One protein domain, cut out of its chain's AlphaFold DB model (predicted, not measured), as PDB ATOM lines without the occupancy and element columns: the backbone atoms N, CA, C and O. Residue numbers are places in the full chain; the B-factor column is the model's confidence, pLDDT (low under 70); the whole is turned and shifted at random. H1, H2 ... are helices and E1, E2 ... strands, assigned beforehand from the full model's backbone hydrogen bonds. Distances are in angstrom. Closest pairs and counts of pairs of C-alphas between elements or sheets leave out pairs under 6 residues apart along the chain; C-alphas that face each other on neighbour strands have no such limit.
ATOM      1  N   SER A   8     147.807 114.034 159.444       77.19
ATOM      2  CA  SER A   8     148.798 114.539 158.478       77.19
ATOM      3  C   SER A   8     148.955 113.563 157.315       77.19
ATOM      4  O   SER A   8     149.097 112.361 157.535       77.19
ATOM      5  N   LEU A   9     148.921 114.072 156.081       79.19
ATOM      6  CA  LEU A   9     149.065 113.270 154.865       79.19
ATOM      7  C   LEU A   9     150.543 113.139 154.486       79.19
ATOM      8  O   LEU A   9     151.250 114.135 154.368       79.19
ATOM      9  N   TYR A  10     150.987 111.909 154.251       76.94
ATOM     10  CA  TYR A  10     152.328 111.575 153.794       76.94
ATOM     11  C   TYR A  10     152.247 110.798 152.485       76.94
ATOM     12  O   TYR A  10     151.412 109.906 152.309       76.94
ATOM     13  N   LYS A  11     153.157 111.111 151.569       75.81
ATOM     14  CA  LYS A  11     153.345 110.374 150.325       75.81
ATOM     15  C   LYS A  11     154.628 109.573 150.433       75.81
ATOM     16  O   LYS A  11     155.685 110.132 150.704       75.81
ATOM     17  N   VAL A  12     154.523 108.267 150.236       70.12
ATOM     18  CA  VAL A  12     155.677 107.378 150.161       70.12
ATOM     19  C   VAL A  12     155.887 107.004 148.707       70.12
ATOM     20  O   VAL A  12     155.088 106.279 148.105       70.12
ATOM     21  N   GLU A  13     156.982 107.509 148.158       66.56
ATOM     22  CA  GLU A  13     157.507 107.083 146.870       66.56
ATOM     23  C   GLU A  13     158.473 105.926 147.118       66.56
ATOM     24  O   GLU A  13     159.472 106.074 147.821       66.56
ATOM     25  N   ARG A  14     158.158 104.749 146.573       59.53
ATOM     26  CA  ARG A  14     159.106 103.635 146.514       59.53
ATOM     27  C   ARG A  14     159.593 103.481 145.086       59.53
ATOM     28  O   ARG A  14     158.796 103.415 144.151       59.53
ATOM     29  N   VAL A  15     160.906 103.408 144.935       58.97
ATOM     30  CA  VAL A  15     161.562 103.065 143.677       58.97
ATOM     31  C   VAL A  15     162.235 101.725 143.904       58.97
ATOM     32  O   VAL A  15     163.070 101.606 144.798       58.97
ATOM     33  N   GLU A  16     161.841 100.715 143.133       54.78
ATOM     34  CA  GLU A  16     162.516  99.422 143.129       54.78
ATOM     35  C   GLU A  16     163.341  99.304 141.847       54.78
ATOM     36  O   GLU A  16     162.877  99.612 140.745       54.78
ATOM     37  N   LEU A  17     164.592  98.881 142.009       49.91
ATOM     38  CA  LEU A  17     165.473  98.546 140.902       49.91
ATOM     39  C   LEU A  17     165.180  97.093 140.523       49.91
ATOM     40  O   LEU A  17     165.594  96.170 141.225       49.91
ATOM     41  N   LEU A  18     164.398  96.899 139.458       59.47
ATOM     42  CA  LEU A  18     164.149  95.570 138.916       59.47
ATOM     43  C   LEU A  18     165.361  95.172 138.085       59.47
ATOM     44  O   LEU A  18     165.771  95.899 137.176       59.47
ATOM     45  N   LYS A  19     165.934  94.018 138.428       49.62
ATOM     46  CA  LYS A  19     167.037  93.462 137.659       49.62
ATOM     47  C   LYS A  19     166.531  93.040 136.286       49.62
ATOM     48  O   LYS A  19     165.491  92.390 136.198       49.62
ATOM     49  N   GLY A  20     167.255  93.418 135.240       53.31
ATOM     50  CA  GLY A  20     166.971  92.983 133.879       53.31
ATOM     51  C   GLY A  20     167.048  91.460 133.809       53.31
ATOM     52  O   GLY A  20     168.051  90.864 134.208       53.31
ATOM     53  N   GLU A  21     165.973  90.805 133.370       52.41
ATOM     54  CA  GLU A  21     165.983  89.355 133.196       52.41
ATOM     55  C   GLU A  21     166.878  88.997 132.007       52.41
ATOM     56  O   GLU A  21     166.655  89.426 130.871       52.41
ATOM     57  N   LYS A  22     167.920  88.205 132.281       45.84
ATOM     58  CA  LYS A  22     168.808  87.673 131.251       45.84
ATOM     59  C   LYS A  22     168.057  86.578 130.503       45.84
ATOM     60  O   LYS A  22     167.626  85.598 131.112       45.84
ATOM     61  N   SER A  23     167.881  86.763 129.200       42.94
ATOM     62  CA  SER A  23     167.117  85.834 128.372       42.94
ATOM     63  C   SER A  23     167.735  84.427 128.424       42.94
ATOM     64  O   SER A  23     168.924  84.282 128.145       42.94
ATOM     65  N   PRO A  24     166.963  83.374 128.753       53.53
ATOM     66  CA  PRO A  24     167.494  82.013 128.829       53.53
ATOM     67  C   PRO A  24     167.780  81.386 127.453       53.53
ATOM     68  O   PRO A  24     168.441  80.356 127.397       53.53
ATOM     69  N   ASN A  25     167.318  81.994 126.349       48.38
ATOM     70  CA  ASN A  25     167.456  81.469 124.986       48.38
ATOM     71  C   ASN A  25     167.970  82.523 123.992       48.38
ATOM     72  O   ASN A  25     167.611  83.694 124.075       48.38
ATOM     73  N   ALA A  26     168.706  82.066 122.970       57.28
ATOM     74  CA  ALA A  26     169.339  82.876 121.915       57.28
ATOM     75  C   ALA A  26     168.380  83.680 121.002       57.28
ATOM     76  O   ALA A  26     168.837  84.405 120.124       57.28
ATOM     77  N   TYR A  27     167.061  83.540 121.180       53.03
ATOM     78  CA  TYR A  27     166.027  84.216 120.382       53.03
ATOM     79  C   TYR A  27     165.317  85.353 121.138       53.03
ATOM     80  O   TYR A  27     164.519  86.088 120.557       53.03
ATOM     81  N   SER A  28     165.580  85.496 122.439       52.94
ATOM     82  CA  SER A  28     164.954  86.504 123.291       52.94
ATOM     83  C   SER A  28     165.951  87.630 123.565       52.94
ATOM     84  O   SER A  28     167.109  87.394 123.890       52.94
ATOM     85  N   LYS A  29     165.506  88.871 123.359       53.22
ATOM     86  CA  LYS A  29     166.341  90.073 123.436       53.22
ATOM     87  C   LYS A  29     166.678  90.373 124.899       53.22
ATOM     88  O   LYS A  29     165.768  90.420 125.725       53.22
ATOM     89  N   ASP A  30     167.956  90.570 125.216       53.88
ATOM     90  CA  ASP A  30     168.393  90.987 126.551       53.88
ATOM     91  C   ASP A  30     167.688  92.289 126.961       53.88
ATOM     92  O   ASP A  30     167.691  93.277 126.219       53.88
ATOM     93  N   ALA A  31     167.058  92.283 128.135       57.16
ATOM     94  CA  ALA A  31     166.452  93.469 128.718       57.16
ATOM     95  C   ALA A  31     167.404  94.046 129.772       57.16
ATOM     96  O   ALA A  31     167.774  93.355 130.718       57.16
ATOM     97  N   ASN A  32     167.797  95.311 129.607       60.12
ATOM     98  CA  ASN A  32     168.587  96.026 130.611       60.12
ATOM     99  C   ASN A  32     167.777  96.238 131.897       60.12
ATOM    100  O   ASN A  32     166.547  96.344 131.854       60.12
ATOM    101  N   ASP A  33     168.477  96.363 133.025       57.16
ATOM    102  CA  ASP A  33     167.885  96.781 134.293       57.16
ATOM    103  C   ASP A  33     167.119  98.092 134.107       57.16
ATOM    104  O   ASP A  33     167.632  99.068 133.546       57.16
ATOM    105  N   TYR A  34     165.877  98.123 134.580       59.22
ATOM    106  CA  TYR A  34     165.042  99.309 134.496       59.22
ATOM    107  C   TYR A  34     164.477  99.655 135.868       59.22
ATOM    108  O   TYR A  34     164.081  98.807 136.668       59.22
ATOM    109  N   PHE A  35     164.435 100.955 136.142       53.38
ATOM    110  CA  PHE A  35     163.814 101.479 137.347       53.38
ATOM    111  C   PHE A  35     162.298 101.433 137.172       53.38
ATOM    112  O   PHE A  35     161.725 102.226 136.422       53.38
ATOM    113  N   ALA A  36     161.633 100.527 137.883       56.66
ATOM    114  CA  ALA A  36     160.184 100.554 137.982       56.66
ATOM    115  C   ALA A  36     159.787 101.437 139.166       56.66
ATOM    116  O   ALA A  36     160.057 101.129 140.330       56.66
ATOM    117  N   LYS A  37     159.118 102.558 138.877       55.41
ATOM    118  CA  LYS A  37     158.468 103.349 139.927       55.41
ATOM    119  C   LYS A  37     157.337 102.511 140.516       55.41
ATOM    120  O   LYS A  37     156.353 102.218 139.833       55.41
ATOM    121  N   GLN A  38     157.482 102.110 141.774       59.22
ATOM    122  CA  GLN A  38     156.441 101.381 142.483       59.22
ATOM    123  C   GLN A  38     155.239 102.313 142.701       59.22
ATOM    124  O   GLN A  38     155.380 103.534 142.791       59.22
ATOM    125  N   LYS A  39     154.027 101.745 142.764       59.34
ATOM    126  CA  LYS A  39     152.793 102.525 142.965       59.34
ATOM    127  C   LYS A  39     152.924 103.417 144.202       59.34
ATOM    128  O   LYS A  39     153.166 102.900 145.289       59.34
ATOM    129  N   ASN A  40     152.690 104.719 144.026       62.06
ATOM    130  CA  ASN A  40     152.639 105.706 145.108       62.06
ATOM    131  C   ASN A  40     151.745 105.201 146.250       62.06
ATOM    132  O   ASN A  40     150.587 104.840 146.017       62.06
ATOM    133  N   ILE A  41     152.279 105.163 147.473       68.06
ATOM    134  CA  ILE A  41     151.524 104.769 148.664       68.06
ATOM    135  C   ILE A  41     151.256 106.027 149.481       68.06
ATOM    136  O   ILE A  41     152.183 106.705 149.912       68.06
ATOM    137  N   PHE A  42     149.981 106.323 149.715       73.19
ATOM    138  CA  PHE A  42     149.573 107.401 150.609       73.19
ATOM    139  C   PHE A  42     149.419 106.855 152.034       73.19
ATOM    140  O   PHE A  42     148.795 105.810 152.256       73.19
ATOM    141  N   LEU A  43     150.017 107.551 152.998       78.88
ATOM    142  CA  LEU A  43     149.934 107.264 154.427       78.88
ATOM    143  C   LEU A  43     149.288 108.451 155.141       78.88
ATOM    144  O   LEU A  43     149.550 109.603 154.806       78.88
ATOM    145  N   VAL A  44     148.487 108.179 156.165       80.12
ATOM    146  CA  VAL A  44     147.957 109.204 157.071       80.12
ATOM    147  C   VAL A  44     148.536 108.960 158.446       80.12
ATOM    148  O   VAL A  44     148.372 107.882 159.014       80.12
ATOM    149  N   ARG A  45     149.201 109.966 159.004       75.50
ATOM    150  CA  ARG A  45     149.559 109.964 160.417       75.50
ATOM    151  C   ARG A  45     148.347 110.417 161.207       75.50
ATOM    152  O   ARG A  45     147.881 111.537 161.018       75.50
ATOM    153  N   ARG A  46     147.865 109.555 162.095       75.81
ATOM    154  CA  ARG A  46     146.869 109.885 163.110       75.81
ATOM    155  C   ARG A  46     147.549 109.740 164.459       75.81
ATOM    156  O   ARG A  46     147.927 108.632 164.839       75.81
ATOM    157  N   ASN A  47     147.701 110.845 165.179       72.31
ATOM    158  CA  ASN A  47     148.381 110.849 166.474       72.31
ATOM    159  C   ASN A  47     149.850 110.354 166.335       72.31
ATOM    160  O   ASN A  47     150.676 111.035 165.720       72.31
ATOM    161  N   ASN A  48     150.169 109.142 166.810       70.62
ATOM    162  CA  ASN A  48     151.498 108.523 166.716       70.62
ATOM    163  C   ASN A  48     151.550 107.264 165.827       70.62
ATOM    164  O   ASN A  48     152.530 106.525 165.858       70.62
ATOM    165  N   SER A  49     150.501 107.007 165.039       73.62
ATOM    166  CA  SER A  49     150.420 105.841 164.155       73.62
ATOM    167  C   SER A  49     150.289 106.263 162.697       73.62
ATOM    168  O   SER A  49     149.539 107.182 162.362       73.62
ATOM    169  N   PHE A  50     151.010 105.562 161.823       77.88
ATOM    170  CA  PHE A  50     150.879 105.695 160.376       77.88
ATOM    171  C   PHE A  50     149.896 104.651 159.876       77.88
ATOM    172  O   PHE A  50     150.127 103.452 160.014       77.88
ATOM    173  N   ILE A  51     148.799 105.113 159.291       79.38
ATOM    174  CA  ILE A  51     147.770 104.253 158.734       79.38
ATOM    175  C   ILE A  51     147.850 104.348 157.215       79.38
ATOM    176  O   ILE A  51     147.855 105.440 156.641       79.38
ATOM    177  N   ARG A  52     147.962 103.198 156.550       80.00
ATOM    178  CA  ARG A  52     147.955 103.141 155.090       80.00
ATOM    179  C   ARG A  52     146.558 103.462 154.588       80.00
ATOM    180  O   ARG A  52     145.602 102.845 155.046       80.00
ATOM    181  N   ILE A  53     146.453 104.396 153.647       78.12
ATOM    182  CA  ILE A  53     145.169 104.703 153.019       78.12
ATOM    183  C   ILE A  53     144.783 103.528 152.130       78.12
ATOM    184  O   ILE A  53     145.587 103.049 151.318       78.12
ATOM    185  N   ALA A  54     143.556 103.057 152.301       75.50
ATOM    186  CA  ALA A  54     142.997 102.038 151.442       75.50
ATOM    187  C   ALA A  54     142.880 102.511 149.989       75.50
ATOM    188  O   ALA A  54     142.835 103.698 149.684       75.50
ATOM    189  N   LYS A  55     142.828 101.570 149.046       71.31
ATOM    190  CA  LYS A  55     142.731 101.917 147.615       71.31
ATOM    191  C   LYS A  55     141.327 102.372 147.208       71.31
ATOM    192  O   LYS A  55     141.183 103.028 146.183       71.31
ATOM    193  N   ASN A  56     140.308 101.991 147.979       77.25
ATOM    194  CA  ASN A  56     138.903 102.196 147.648       77.25
ATOM    195  C   ASN A  56     138.283 103.257 148.547       77.25
ATOM    196  O   ASN A  56     138.468 103.229 149.756       77.25
ATOM    197  N   GLN A  57     137.466 104.132 147.963       78.06
ATOM    198  CA  GLN A  57     136.794 105.205 148.695       78.06
ATOM    199  C   GLN A  57     135.965 104.694 149.880       78.06
ATOM    200  O   GLN A  57     136.050 105.273 150.954       78.06
ATOM    201  N   LYS A  58     135.198 103.610 149.704       79.31
ATOM    202  CA  LYS A  58     134.383 103.022 150.781       79.31
ATOM    203  C   LYS A  58     135.231 102.607 151.982       79.31
ATOM    204  O   LYS A  58     134.942 103.016 153.095       79.31
ATOM    205  N   ASP A  59     136.323 101.899 151.716       81.12
ATOM    206  CA  ASP A  59     137.246 101.419 152.744       81.12
ATOM    207  C   ASP A  59     137.909 102.591 153.487       81.12
ATOM    208  O   ASP A  59     137.999 102.581 154.708       81.12
ATOM    209  N   ILE A  60     138.253 103.674 152.775       81.69
ATOM    210  CA  ILE A  60     138.749 104.909 153.404       81.69
ATOM    211  C   ILE A  60     137.682 105.514 154.328       81.69
ATOM    212  O   ILE A  60     137.984 105.896 155.454       81.69
ATOM    213  N   LEU A  61     136.428 105.609 153.880       82.81
ATOM    214  CA  LEU A  61     135.345 106.153 154.702       82.81
ATOM    215  C   LEU A  61     135.124 105.325 155.971       82.81
ATOM    216  O   LEU A  61     135.019 105.899 157.054       82.81
ATOM    217  N   GLU A  62     135.141 103.998 155.863       83.62
ATOM    218  CA  GLU A  62     135.047 103.091 157.010       83.62
ATOM    219  C   GLU A  62     136.245 103.245 157.959       83.62
ATOM    220  O   GLU A  62     136.070 103.397 159.170       83.62
ATOM    221  N   GLN A  63     137.461 103.314 157.409       81.81
ATOM    222  CA  GLN A  63     138.718 103.459 158.146       81.81
ATOM    223  C   GLN A  63     138.777 104.736 158.998       81.81
ATOM    224  O   GLN A  63     139.370 104.736 160.081       81.81
ATOM    225  N   PHE A  64     138.168 105.825 158.526       80.19
ATOM    226  CA  PHE A  64     138.080 107.093 159.258       80.19
ATOM    227  C   PHE A  64     136.724 107.305 159.948       80.19
ATOM    228  O   PHE A  64     136.521 108.356 160.556       80.19
ATOM    229  N   SER A  65     135.821 106.319 159.881       83.12
ATOM    230  CA  SER A  65     134.452 106.389 160.411       83.12
ATOM    231  C   SER A  65     133.706 107.649 159.946       83.12
ATOM    232  O   SER A  65     133.085 108.361 160.735       83.12
ATOM    233  N   VAL A  66     133.814 107.953 158.650       83.12
ATOM    234  CA  VAL A  66     133.154 109.089 158.001       83.12
ATOM    235  C   VAL A  66     131.921 108.602 157.256       83.12
ATOM    236  O   VAL A  66     132.000 107.688 156.439       83.12
ATOM    237  N   ASP A  67     130.790 109.260 157.496       84.31
ATOM    238  CA  ASP A  67     129.559 108.980 156.768       84.31
ATOM    239  C   ASP A  67     129.668 109.392 155.289       84.31
ATOM    240  O   ASP A  67     130.221 110.445 154.949       84.31
ATOM    241  N   GLN A  68     129.119 108.571 154.394       81.12
ATOM    242  CA  GLN A  68     129.187 108.814 152.956       81.12
ATOM    243  C   GLN A  68     128.465 110.111 152.547       81.12
ATOM    244  O   GLN A  68     128.920 110.787 151.622       81.12
ATOM    245  N   GLN A  69     127.365 110.484 153.212       81.88
ATOM    246  CA  GLN A  69     126.658 111.737 152.934       81.88
ATOM    247  C   GLN A  69     127.480 112.950 153.365       81.88
ATOM    248  O   GLN A  69     127.588 113.916 152.611       81.88
ATOM    249  N   GLU A  70     128.095 112.893 154.547       81.06
ATOM    250  CA  GLU A  70     128.959 113.969 155.048       81.06
ATOM    251  C   GLU A  70     130.193 114.150 154.163       81.06
ATOM    252  O   GLU A  70     130.556 115.273 153.815       81.06
ATOM    253  N   PHE A  71     130.782 113.046 153.701       82.56
ATOM    254  CA  PHE A  71     131.854 113.079 152.715       82.56
ATOM    255  C   PHE A  71     131.431 113.754 151.402       82.56
ATOM    256  O   PHE A  71     132.151 114.609 150.884       82.56
ATOM    257  N   GLN A  72     130.265 113.391 150.856       81.69
ATOM    258  CA  GLN A  72     129.768 113.976 149.608       81.69
ATOM    259  C   GLN A  72     129.513 115.481 149.737       81.69
ATOM    260  O   GLN A  72     129.819 116.225 148.804       81.69
ATOM    261  N   LYS A  73     129.009 115.936 150.892       81.38
ATOM    262  CA  LYS A  73     128.862 117.367 151.189       81.38
ATOM    263  C   LYS A  73     130.217 118.066 151.265       81.38
ATOM    264  O   LYS A  73     130.395 119.103 150.633       81.38
ATOM    265  N   ALA A  74     131.177 117.484 151.986       78.44
ATOM    266  CA  ALA A  74     132.510 118.057 152.163       78.44
ATOM    267  C   ALA A  74     133.290 118.183 150.846       78.44
ATOM    268  O   ALA A  74     134.062 119.121 150.657       78.44
ATOM    269  N   MET A  75     133.078 117.249 149.919       78.56
ATOM    270  CA  MET A  75     133.780 117.221 148.639       78.56
ATOM    271  C   MET A  75     133.019 117.871 147.474       78.56
ATOM    272  O   MET A  75     133.527 117.885 146.352       78.56
ATOM    273  N   GLY A  76     131.829 118.430 147.712       70.56
ATOM    274  CA  GLY A  76     131.064 119.154 146.691       70.56
ATOM    275  C   GLY A  76     130.393 118.269 145.632       70.56
ATOM    276  O   GLY A  76     130.154 118.736 144.520       70.56
ATOM    277  N   GLY A  77     130.086 117.006 145.953       60.47
ATOM    278  CA  GLY A  77     129.327 116.088 145.091       60.47
ATOM    279  C   GLY A  77     130.003 114.738 144.817       60.47
ATOM    280  O   GLY A  77     131.179 114.529 145.097       60.47
ATOM    281  N   SER A  78     129.244 113.802 144.235       60.53
ATOM    282  CA  SER A  78     129.519 112.351 144.157       60.53
ATOM    283  C   SER A  78     130.771 111.892 143.381       60.53
ATOM    284  O   SER A  78     130.944 110.691 143.190       60.53
ATOM    285  N   LYS A  79     131.633 112.799 142.899       64.25
ATOM    286  CA  LYS A  79     132.758 112.491 141.984       64.25
ATOM    287  C   LYS A  79     134.152 112.696 142.586       64.25
ATOM    288  O   LYS A  79     135.130 112.874 141.862       64.25
ATOM    289  N   SER A  80     134.244 112.666 143.903       67.88
ATOM    290  CA  SER A  80     135.488 112.835 144.654       67.88
ATOM    291  C   SER A  80     136.337 111.575 144.545       67.88
ATOM    292  O   SER A  80     135.911 110.494 144.954       67.88
ATOM    293  N   ASN A  81     137.531 111.683 143.968       71.62
ATOM    294  CA  ASN A  81     138.402 110.528 143.778       71.62
ATOM    295  C   ASN A  81     139.526 110.549 144.813       71.62
ATOM    296  O   ASN A  81     140.540 111.207 144.603       71.62
ATOM    297  N   LEU A  82     139.390 109.763 145.882       73.75
ATOM    298  CA  LEU A  82     140.406 109.630 146.936       73.75
ATOM    299  C   LEU A  82     141.707 108.943 146.481       73.75
ATOM    300  O   LEU A  82     142.636 108.808 147.266       73.75
ATOM    301  N   SER A  83     141.811 108.540 145.211       70.56
ATOM    302  CA  SER A  83     143.105 108.207 144.596       70.56
ATOM    303  C   SER A  83     143.897 109.445 144.153       70.56
ATOM    304  O   SER A  83     145.092 109.336 143.878       70.56
ATOM    305  N   LYS A  84     143.253 110.614 144.034       77.19
ATOM    306  CA  LYS A  84     143.904 111.875 143.669       77.19
ATOM    307  C   LYS A  84     144.400 112.585 144.921       77.19
ATOM    308  O   LYS A  84     143.662 112.766 145.883       77.19
ATOM    309  N   GLU A  85     145.635 113.066 144.852       75.06
ATOM    310  CA  GLU A  85     146.288 113.802 145.938       75.06
ATOM    311  C   GLU A  85     145.481 115.046 146.359       75.06
ATOM    312  O   GLU A  85     145.275 115.270 147.547       75.06
ATOM    313  N   ALA A  86     144.933 115.798 145.397       79.75
ATOM    314  CA  ALA A  86     144.137 117.000 145.665       79.75
ATOM    315  C   ALA A  86     142.859 116.722 146.481       79.75
ATOM    316  O   ALA A  86     142.542 117.465 147.410       79.75
ATOM    317  N   ASP A  87     142.137 115.650 146.152       80.88
ATOM    318  CA  ASP A  87     140.969 115.194 146.913       80.88
ATOM    319  C   ASP A  87     141.393 114.701 148.301       80.88
ATOM    320  O   ASP A  87     140.798 115.078 149.304       80.88
ATOM    321  N   LEU A  88     142.473 113.922 148.387       79.75
ATOM    322  CA  LEU A  88     143.010 113.451 149.662       79.75
ATOM    323  C   LEU A  88     143.366 114.594 150.615       79.75
ATOM    324  O   LEU A  88     143.024 114.538 151.792       79.75
ATOM    325  N   ILE A  89     143.998 115.655 150.116       82.12
ATOM    326  CA  ILE A  89     144.317 116.841 150.919       82.12
ATOM    327  C   ILE A  89     143.033 117.498 151.440       82.12
ATOM    328  O   ILE A  89     142.950 117.816 152.626       82.12
ATOM    329  N   LYS A  90     142.008 117.655 150.591       83.81
ATOM    330  CA  LYS A  90     140.699 118.191 151.009       83.81
ATOM    331  C   LYS A  90     140.035 117.317 152.068       83.81
ATOM    332  O   LYS A  90     139.531 117.844 153.053       83.81
ATOM    333  N   PHE A  91     140.086 115.998 151.899       82.88
ATOM    334  CA  PHE A  91     139.543 115.041 152.859       82.88
ATOM    335  C   PHE A  91     140.239 115.130 154.219       82.88
ATOM    336  O   PHE A  91     139.582 115.179 155.254       82.88
ATOM    337  N   ILE A  92     141.570 115.197 154.228       81.94
ATOM    338  CA  ILE A  92     142.354 115.313 155.460       81.94
ATOM    339  C   ILE A  92     142.116 116.669 156.132       81.94
ATOM    340  O   ILE A  92     141.990 116.730 157.352       81.94
ATOM    341  N   ASN A  93     141.978 117.749 155.360       84.38
ATOM    342  CA  ASN A  93     141.584 119.052 155.897       84.38
ATOM    343  C   ASN A  93     140.178 119.021 156.504       84.38
ATOM    344  O   ASN A  93     139.989 119.543 157.597       84.38
ATOM    345  N   PHE A  94     139.215 118.358 155.858       83.94
ATOM    346  CA  PHE A  94     137.882 118.138 156.422       83.94
ATOM    347  C   PHE A  94     137.943 117.351 157.739       83.94
ATOM    348  O   PHE A  94     137.337 117.760 158.724       83.94
ATOM    349  N   LEU A  95     138.731 116.272 157.790       80.81
ATOM    350  CA  LEU A  95     138.941 115.477 159.003       80.81
ATOM    351  C   LEU A  95     139.605 116.257 160.146       80.81
ATOM    352  O   LEU A  95     139.388 115.918 161.303       80.81
ATOM    353  N   ASN A  96     140.438 117.249 159.829       81.94
ATOM    354  CA  ASN A  96     141.076 118.129 160.811       81.94
ATOM    355  C   ASN A  96     140.197 119.312 161.226       81.94
ATOM    356  O   ASN A  96     140.416 119.880 162.289       81.94
ATOM    357  N   SER A  97     139.246 119.708 160.380       76.25
ATOM    358  CA  SER A  97     138.276 120.765 160.679       76.25
ATOM    359  C   SER A  97     137.121 120.275 161.560       76.25
ATOM    360  O   SER A  97     136.271 121.084 161.934       76.25
ATOM    361  N   LYS A  98     137.067 118.971 161.836       61.03
ATOM    362  CA  LYS A  98     136.078 118.302 162.676       61.03
ATOM    363  C   LYS A  98     136.689 117.949 164.029       61.03
ATOM    364  O   LYS A  98     135.979 118.124 165.039       61.03
TER     365      LYS A  98
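This is residues 8 to 98 of the 98 residues of an uncharacterized protein of Chryseobacterium sp (UniProt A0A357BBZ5). A small head with a long, thin arm: the head has a three-stranded sheet of E1, E4 and E5 with H3 packed on it and the short helices H1 and H2 beyond, and the arm that sticks out from it is the hairpin of E2 and E3 with the loop of residues 19 to 33 at its far end. E1 runs on into E2, and E3 leads back by a tight link into E4. The printed part has 91 residues, with five named strands followed by three named helices, in the order E1 E2 E3 E4 E5 H1 H2 H3; the class is mixed, helices and strands. The larger sheet has the order E1 - E4 - E5 and the smaller E2 - E3, both antiparallel throughout. The whole is extended, with a radius of gyration of the C-alphas of 19.2 A and spans of 62 by 31 by 19 A, the arm making the length.

In the larger sheet, E4 is residues 41 to 46, 16.0 A from first to last C-alpha; E1 is residues 8 to 12, 13.0 A, beginning at C-alpha 8 (148.798, 114.539, 158.478); and E5 is residues 49 to 52. E2 is residues 15 to 18 and E3 residues 34 to 37, with C-alpha 34 at (165.042, 99.309, 134.496). H1 is residues 57 to 63 and H2 residues 68 to 74. H3, residues 85 to 96, is 16.3 A long and ends at C-alpha 96 (141.076, 118.129, 160.811).

E4 is the inner strand, antiparallel to E1 at 152 degrees, with N 10 and O 43 within hydrogen-bond range at 2.8 A. E4 and E5 form a hairpin at 148 degrees, with N 51 and O 44 at 2.8 A. H3 is on this sheet, in two layers, a helix on one face of a sheet; the closest C-alphas of E1 and H3 are those of Leu 9 and Ile 92, 7.0 A apart. H2 and H3 only just touch, with 3 pairs of C-alphas within 8 A, made by residues 91 to 94 of H3 alone; the closest C-alphas are those of Ala 74 and Phe 94, 6.9 A, and the lines are about perpendicular at 82 degrees. H1 is close to but not clearly touching H2, with the C-alphas of Leu 61 and Gln 68 closest at 6.9 A. E1 runs on into E2 across a break of 2 residues, at 19 degrees. E2 and E3 form a hairpin, with N 16 and O 36 at 3.3 A; both are apart from H3. In H1, H2 and H3 every O i to N i+4 pair is within hydrogen-bond range.

The C-alphas farthest apart are those of Ala 26 and Lys 98, 63.4 A. The printed part has no cut; the link E2 to E3, 15 residues, is long. The mean pLDDT of the printed part is 70.4, and residues 13 to 41, 77 to 80 and 98 are under 70.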